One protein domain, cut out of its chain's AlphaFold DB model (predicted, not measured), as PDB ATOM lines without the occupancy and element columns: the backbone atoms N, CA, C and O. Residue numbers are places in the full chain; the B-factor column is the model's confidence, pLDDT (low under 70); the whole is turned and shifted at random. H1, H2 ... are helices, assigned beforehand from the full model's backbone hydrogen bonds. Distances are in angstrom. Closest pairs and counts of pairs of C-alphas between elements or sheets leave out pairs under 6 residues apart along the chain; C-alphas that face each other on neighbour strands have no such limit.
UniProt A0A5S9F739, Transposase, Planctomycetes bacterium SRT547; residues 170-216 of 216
ATOM      1  N   LEU A 170     -17.029 -28.783 -26.477       85.38
ATOM      2  CA  LEU A 170     -17.885 -29.926 -26.769       85.38
ATOM      3  C   LEU A 170     -17.811 -30.261 -28.267       85.38
ATOM      4  O   LEU A 170     -17.664 -29.343 -29.080       85.38
ATOM      5  N   PRO A 171     -17.971 -31.539 -28.647       83.62
ATOM      6  CA  PRO A 171     -18.161 -31.918 -30.040       83.62
ATOM      7  C   PRO A 171     -19.300 -31.120 -30.678       83.62
ATOM      8  O   PRO A 171     -20.345 -30.910 -30.057       83.62
ATOM      9  N   ALA A 172     -19.124 -30.696 -31.931       81.38
ATOM     10  CA  ALA A 172     -20.064 -29.799 -32.609       81.38
ATOM     11  C   ALA A 172     -21.492 -30.363 -32.701       81.38
ATOM     12  O   ALA A 172     -22.454 -29.597 -32.712       81.38
ATOM     13  N   ARG A 173     -21.646 -31.691 -32.776       81.12
ATOM     14  CA  ARG A 173     -22.957 -32.357 -32.757       81.12
ATOM     15  C   ARG A 173     -23.638 -32.177 -31.400       81.12
ATOM     16  O   ARG A 173     -24.758 -31.688 -31.353       81.12
ATOM     17  N   THR A 174     -22.931 -32.482 -30.314       81.88
ATOM     18  CA  THR A 174     -23.431 -32.313 -28.945       81.88
ATOM     19  C   THR A 174     -23.745 -30.850 -28.648       81.88
ATOM     20  O   THR A 174     -24.812 -30.552 -28.130       81.88
ATOM     21  N   ALA A 175     -22.857 -29.925 -29.026       84.00
ATOM     22  CA  ALA A 175     -23.046 -28.494 -28.789       84.00
ATOM     23  C   ALA A 175     -24.285 -27.924 -29.504       84.00
ATOM     24  O   ALA A 175     -24.974 -27.085 -28.931       84.00
ATOM     25  N   ARG A 176     -24.596 -28.397 -30.723       83.50
ATOM     26  CA  ARG A 176     -25.781 -27.981 -31.496       83.50
ATOM     27  C   ARG A 176     -27.108 -28.397 -30.860       83.50
ATOM     28  O   ARG A 176     -28.111 -27.740 -31.098       83.50
ATOM     29  N   CYS A 177     -27.111 -29.462 -30.063       82.62
ATOM     30  CA  CYS A 177     -28.304 -29.951 -29.374       82.62
ATOM     31  C   CYS A 177     -28.566 -29.233 -28.038       82.62
ATOM     32  O   CYS A 177     -29.515 -29.582 -27.341       82.62
ATOM     33  N   LEU A 178     -27.726 -28.267 -27.647       84.69
ATOM     34  CA  LEU A 178     -27.878 -27.536 -26.391       84.69
ATOM     35  C   LEU A 178     -28.595 -26.198 -26.614       84.69
ATOM     36  O   LEU A 178     -28.281 -25.503 -27.581       84.69
ATOM     37  N   PRO A 179     -29.491 -25.784 -25.698       84.81
ATOM     38  CA  PRO A 179     -30.177 -24.496 -25.766       84.81
ATOM     39  C   PRO A 179     -29.234 -23.366 -25.318       84.81
ATOM     40  O   PRO A 179     -29.363 -22.810 -24.229       84.81
ATOM     41  N   VAL A 180     -28.214 -23.081 -26.129       85.31
ATOM     42  CA  VAL A 180     -27.155 -22.109 -25.841       85.31
ATOM     43  C   VAL A 180     -26.900 -21.250 -27.078       85.31
ATOM     44  O   VAL A 180     -26.796 -21.767 -28.188       85.31
ATOM     45  N   ASP A 181     -26.767 -19.940 -26.876       84.19
ATOM     46  CA  ASP A 181     -26.407 -18.986 -27.929       84.19
ATOM     47  C   ASP A 181     -25.062 -19.350 -28.593       84.19
ATOM     48  O   ASP A 181     -24.099 -19.726 -27.917       84.19
ATOM     49  N   ARG A 182     -24.991 -19.215 -29.922       72.25
ATOM     50  CA  ARG A 182     -23.853 -19.573 -30.781       72.25
ATOM     51  C   ARG A 182     -22.603 -18.714 -30.540       72.25
ATOM     52  O   ARG A 182     -21.511 -19.143 -30.909       72.25
ATOM     53  N   HIS A 183     -22.731 -17.567 -29.868       79.56
ATOM     54  CA  HIS A 183     -21.628 -16.624 -29.622       79.56
ATOM     55  C   HIS A 183     -21.257 -16.476 -28.145       79.56
ATOM     56  O   HIS A 183     -20.978 -15.382 -27.657       79.56
ATOM     57  N   CYS A 184     -21.241 -17.581 -27.401       84.50
ATOM     58  CA  CYS A 184     -20.906 -17.543 -25.984       84.50
ATOM     59  C   CYS A 184     -19.642 -18.327 -25.618       84.50
ATOM     60  O   CYS A 184     -19.131 -19.166 -26.362       84.50
ATOM     61  N   HIS A 185     -19.136 -18.049 -24.415       86.75
ATOM     62  CA  HIS A 185     -17.988 -18.756 -23.870       86.75
ATOM     63  C   HIS A 185     -18.262 -20.263 -23.769       86.75
ATOM     64  O   HIS A 185     -19.341 -20.684 -23.347       86.75
ATOM     65  N   VAL A 186     -17.242 -21.079 -24.056       88.12
ATOM     66  CA  VAL A 186     -17.323 -22.554 -24.074       88.12
ATOM     67  C   VAL A 186     -17.917 -23.148 -22.790       88.12
ATOM     68  O   VAL A 186     -18.575 -24.185 -22.807       88.12
ATOM     69  N   TRP A 187     -17.741 -22.472 -21.658       89.19
ATOM     70  CA  TRP A 187     -18.295 -22.907 -20.377       89.19
ATOM     71  C   TRP A 187     -19.815 -22.800 -20.272       89.19
ATOM     72  O   TRP A 187     -20.393 -23.563 -19.506       89.19
ATOM     73  N   LYS A 188     -20.490 -21.935 -21.044       89.19
ATOM     74  CA  LYS A 188     -21.962 -21.929 -21.083       89.19
ATOM     75  C   LYS A 188     -22.500 -23.225 -21.693       89.19
ATOM     76  O   LYS A 188     -23.465 -23.783 -21.178       89.19
ATOM     77  N   TYR A 189     -21.823 -23.753 -22.714       90.25
ATOM     78  CA  TYR A 189     -22.133 -25.068 -23.273       90.25
ATOM     79  C   TYR A 189     -21.935 -26.177 -22.242       90.25
ATOM     80  O   TYR A 189     -22.835 -26.984 -22.035       90.25
ATOM     81  N   TRP A 190     -20.804 -26.181 -21.532       91.19
ATOM     82  CA  TRP A 190     -20.583 -27.147 -20.453       91.19
ATOM     83  C   TRP A 190     -21.595 -27.009 -19.310       91.19
ATOM     84  O   TRP A 190     -22.027 -28.022 -18.765       91.19
ATOM     85  N   ALA A 191     -22.036 -25.793 -18.978       89.75
ATOM     86  CA  ALA A 191     -23.076 -25.559 -17.981       89.75
ATOM     87  C   ALA A 191     -24.425 -26.161 -18.403       89.75
ATOM     88  O   ALA A 191     -25.040 -26.885 -17.622       89.75
ATOM     89  N   ALA A 192     -24.866 -25.896 -19.637       88.50
ATOM     90  CA  ALA A 192     -26.101 -26.456 -20.183       88.50
ATOM     91  C   ALA A 192     -26.026 -27.987 -20.276       88.50
ATOM     92  O   ALA A 192     -26.930 -28.683 -19.819       88.50
ATOM     93  N   PHE A 193     -24.903 -28.508 -20.771       87.81
ATOM     94  CA  PHE A 193     -24.643 -29.940 -20.833       87.81
ATOM     95  C   PHE A 193     -24.701 -30.598 -19.451       87.81
ATOM     96  O   PHE A 193     -25.341 -31.630 -19.297       87.81
ATOM     97  N   THR A 194     -24.090 -29.987 -18.430       86.50
ATOM     98  CA  THR A 194     -24.088 -30.527 -17.059       86.50
ATOM     99  C   THR A 194     -25.508 -30.656 -16.505       86.50
ATOM    100  O   THR A 194     -25.812 -31.654 -15.859       86.50
ATOM    101  N   LYS A 195     -26.393 -29.688 -16.788       85.31
ATOM    102  CA  LYS A 195     -27.805 -29.758 -16.377       85.31
ATOM    103  C   LYS A 195     -28.512 -30.955 -17.019       85.31
ATOM    104  O   LYS A 195     -29.130 -31.741 -16.313       85.31
ATOM    105  N   ILE A 196     -28.356 -31.134 -18.330       83.00
ATOM    106  CA  ILE A 196     -28.980 -32.243 -19.071       83.00
ATOM    107  C   ILE A 196     -28.410 -33.595 -18.628       83.00
ATOM    108  O   ILE A 196     -29.153 -34.551 -18.413       83.00
ATOM    109  N   ALA A 197     -27.092 -33.674 -18.446       79.81
ATOM    110  CA  ALA A 197     -26.418 -34.888 -18.007       79.81
ATOM    111  C   ALA A 197     -26.803 -35.310 -16.579       79.81
ATOM    112  O   ALA A 197     -26.734 -36.492 -16.261       79.81
ATOM    113  N   ALA A 198     -27.213 -34.367 -15.724       74.50
ATOM    114  CA  ALA A 198     -27.751 -34.671 -14.400       74.50
ATOM    115  C   ALA A 198     -29.189 -35.221 -14.462       74.50
ATOM    116  O   ALA A 198     -29.545 -36.075 -13.654       74.50
ATOM    117  N   SER A 199     -29.999 -34.760 -15.422       71.25
ATOM    118  CA  SER A 199     -31.379 -35.224 -15.629       71.25
ATOM    119  C   SER A 199     -31.458 -36.605 -16.290       71.25
ATOM    120  O   SER A 199     -32.328 -37.402 -15.946       71.25
ATOM    121  N   ASN A 200     -30.532 -36.918 -17.200       63.31
ATOM    122  CA  ASN A 200     -30.492 -38.191 -17.922       63.31
ATOM    123  C   ASN A 200     -29.502 -39.152 -17.251       63.31
ATOM    124  O   ASN A 200     -28.288 -39.006 -17.401       63.31
ATOM    125  N   ARG A 201     -30.000 -40.152 -16.509       53.38
ATOM    126  CA  ARG A 201     -29.152 -41.155 -15.836       53.38
ATOM    127  C   ARG A 201     -28.348 -41.985 -16.858       53.38
ATOM    128  O   ARG A 201     -28.818 -42.992 -17.368       53.38
ATOM    129  N   GLY A 202     -27.106 -41.579 -17.112       51.62
ATOM    130  CA  GLY A 202     -25.994 -42.453 -17.512       51.62
ATOM    131  C   GLY A 202     -25.856 -42.809 -18.995       51.62
ATOM    132  O   GLY A 202     -24.806 -42.538 -19.564       51.62
ATOM    133  N   SER A 203     -26.866 -43.390 -19.645       53.09
ATOM    134  CA  SER A 203     -26.640 -44.136 -20.902       53.09
ATOM    135  C   SER A 203     -26.669 -43.292 -22.184       53.09
ATOM    136  O   SER A 203     -25.823 -43.461 -23.058       53.09
ATOM    137  N   GLN A 204     -27.594 -42.335 -22.315       49.31
ATOM    138  CA  GLN A 204     -27.700 -41.534 -23.547       49.31
ATOM    139  C   GLN A 204     -26.568 -40.512 -23.723       49.31
ATOM    140  O   GLN A 204     -26.227 -40.156 -24.846       49.31
ATOM    141  N   VAL A 205     -25.969 -40.038 -22.629       57.03
ATOM    142  CA  VAL A 205     -24.963 -38.964 -22.668       57.03
ATOM    143  C   VAL A 205     -23.615 -39.464 -23.196       57.03
ATOM    144  O   VAL A 205     -22.941 -38.745 -23.933       57.03
ATOM    145  N   GLU A 206     -23.242 -40.705 -22.882       53.09
ATOM    146  CA  GLU A 206     -22.034 -41.343 -23.422       53.09
ATOM    147  C   GLU A 206     -22.166 -41.619 -24.928       53.09
ATOM    148  O   GLU A 206     -21.207 -41.421 -25.677       53.09
ATOM    149  N   LEU A 207     -23.372 -41.937 -25.416       49.41
ATOM    150  CA  LEU A 207     -23.649 -42.129 -26.849       49.41
ATOM    151  C   LEU A 207     -23.405 -40.864 -27.695       49.41
ATOM    152  O   LEU A 207     -22.979 -40.978 -28.850       49.41
ATOM    153  N   PHE A 208     -23.606 -39.664 -27.130       55.72
ATOM    154  CA  PHE A 208     -23.308 -38.399 -27.821       55.72
ATOM    155  C   PHE A 208     -21.820 -38.231 -28.136       55.72
ATOM    156  O   PHE A 208     -21.482 -37.572 -29.119       55.72
ATOM    157  N   PHE A 209     -20.941 -38.821 -27.325       56.59
ATOM    158  CA  PHE A 209     -19.498 -38.777 -27.539       56.59
ATOM    159  C   PHE A 209     -18.973 -40.028 -28.259       56.59
ATOM    160  O   PHE A 209     -18.039 -39.909 -29.047       56.59
ATOM    161  N   CYS A 210     -19.577 -41.205 -28.055       47.56
ATOM    162  CA  CYS A 210     -19.145 -42.477 -28.660       47.56
ATOM    163  C   CYS A 210     -19.488 -42.647 -30.150       47.56
ATOM    164  O   CYS A 210     -18.989 -43.576 -30.787       47.56
ATOM    165  N   SER A 211     -20.313 -41.772 -30.733       47.34
ATOM    166  CA  SER A 211     -20.565 -41.772 -32.180       47.34
ATOM    167  C   SER A 211     -19.297 -41.297 -32.920       47.34
ATOM    168  O   SER A 211     -19.001 -40.107 -32.947       47.34
ATOM    169  N   ARG A 212     -18.525 -42.266 -33.427       43.78
ATOM    170  CA  ARG A 212     -17.108 -42.221 -33.847       43.78
ATOM    171  C   ARG A 212     -16.686 -41.101 -34.824       43.78
ATOM    172  O   ARG A 212     -17.462 -40.664 -35.664       43.78
ATOM    173  N   HIS A 213     -15.376 -40.816 -34.755       39.72
ATOM    174  CA  HIS A 213     -14.509 -39.948 -35.578       39.72
ATOM    175  C   HIS A 213     -14.507 -38.444 -35.250       39.72
ATOM    176  O   HIS A 213     -15.146 -37.627 -35.905       39.72
ATOM    177  N   ILE A 214     -13.672 -38.075 -34.274       39.47
ATOM    178  CA  ILE A 214     -13.024 -36.758 -34.234       39.47
ATOM    179  C   ILE A 214     -11.530 -37.037 -34.451       39.47
ATOM    180  O   ILE A 214     -10.919 -37.618 -33.552       39.47
ATOM    181  N   PRO A 215     -10.944 -36.725 -35.621       33.03
ATOM    182  CA  PRO A 215      -9.496 -36.763 -35.763       33.03
ATOM    183  C   PRO A 215      -8.894 -35.693 -34.842       33.03
ATOM    184  O   PRO A 215      -9.434 -34.586 -34.735       33.03
ATOM    185  N   PHE A 216      -7.852 -36.088 -34.111       39.47
ATOM    186  CA  PHE A 216      -7.048 -35.214 -33.255       39.47
ATOM    187  C   PHE A 216      -6.365 -34.106 -34.059       39.47
ATOM    188  O   PHE A 216      -5.986 -34.380 -35.219       39.47
TER     189      PHE A 216
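This is residues 170 to 216 of the 216 residues of the protein "Transposase" of Planctomycetes bacterium SRT547 (UniProt A0A5S9F739). Two helices, H2 and H3, make a narrow V, with the short helix H1 set in its mouth, near both arms. Residues 200 to 202 make the corner where the V closes, and residues 198 to 204 stick out there, while a tail of residues 211 to 216 runs on beyond the far end of H3. The printed part has 47 residues with three named helices, in the order H1, H2, H3 along the chain, and no named strand; the class is all helix. The contacts between the helices are few, and the whole is only just compact, close to loose, with a radius of gyration of the C-alphas of 11.1 A. The outline is flat, with spans of 29 by 26 by 14 A.

The printed part begins at Leu 170, whose C-alpha is at (-17.885, -29.926, -26.769). After Pro 171 comes H1, residues 172 to 176, a helix of 5 residues that begins at C-alpha 172 at (-20.064, -29.799, -32.609). Residues 177 to 185 follow and lead to H2, residues 186 to 199, the longest helix by residues with 14. H2 begins at C-alpha 186 at (-17.323, -22.554, -24.074) and ends at C-alpha 199 at (-31.379, -35.224, -15.629), 20.7 A from first to last C-alpha. Residues 200 to 202 come between H2 and the last helix. H3, residues 203 to 210, measures 10.9 A from first to last C-alpha and ends at C-alpha 210 at (-19.145, -42.477, -28.660). Residues 211 to 216 follow, and Phe 216 is the chain's last residue.

H1 is close to H2 but not clearly touching it, with 1 pair of C-alphas within 8 A. The closest C-alphas of the two are those of Ala 175 and Tyr 189, 6.6 A apart, and the centres of H1 and H2 are 11.9 A apart. H1 and H3 only just touch, with 3 pairs of C-alphas within 8 A. Their closest C-alphas are those of Thr 174 and Phe 208, 6.2 A apart, and their centres are 12.2 A apart. H2 and H3 are close but not clearly touching, with 1 pair of C-alphas within 8 A. The closest C-alphas of H2 and H3 are those of Ala 197 and Val 205, 6.4 A apart, while their centres are 13.9 A apart. The lines of H2 and H3 stand at a shallow tilt of 34 degrees, only just short of steep, and the two run opposite ways. In H1 and H2 every O i to N i+4 pair is within hydrogen-bond range; in H3 this is so for 1 of 4 pairs, beside 3 of 5 O i to N i+3 pairs within range.

The printed part runs from 170 to 216 and has no cut. The link from H1 to H2 is short, with 9 residues, and the link from H2 to H3 is tight, with 3 residues; no link is long. Residues 198 to 204, of which 198 and 199 belong to H2 and 203 and 204 to H3, stand free. The two C-alphas farthest apart are those of Ser 199 and Phe 216, at 30.0 A, while the first and last printed C-alphas, of Leu 170 and Phe 216, are 13.7 A apart. The mean pLDDT of the printed part is 71.3, and residues 200 to 216 are under 70. H1 has a mean pLDDT of 82 and H2 of 85, against 53 for H3 in this predicted model.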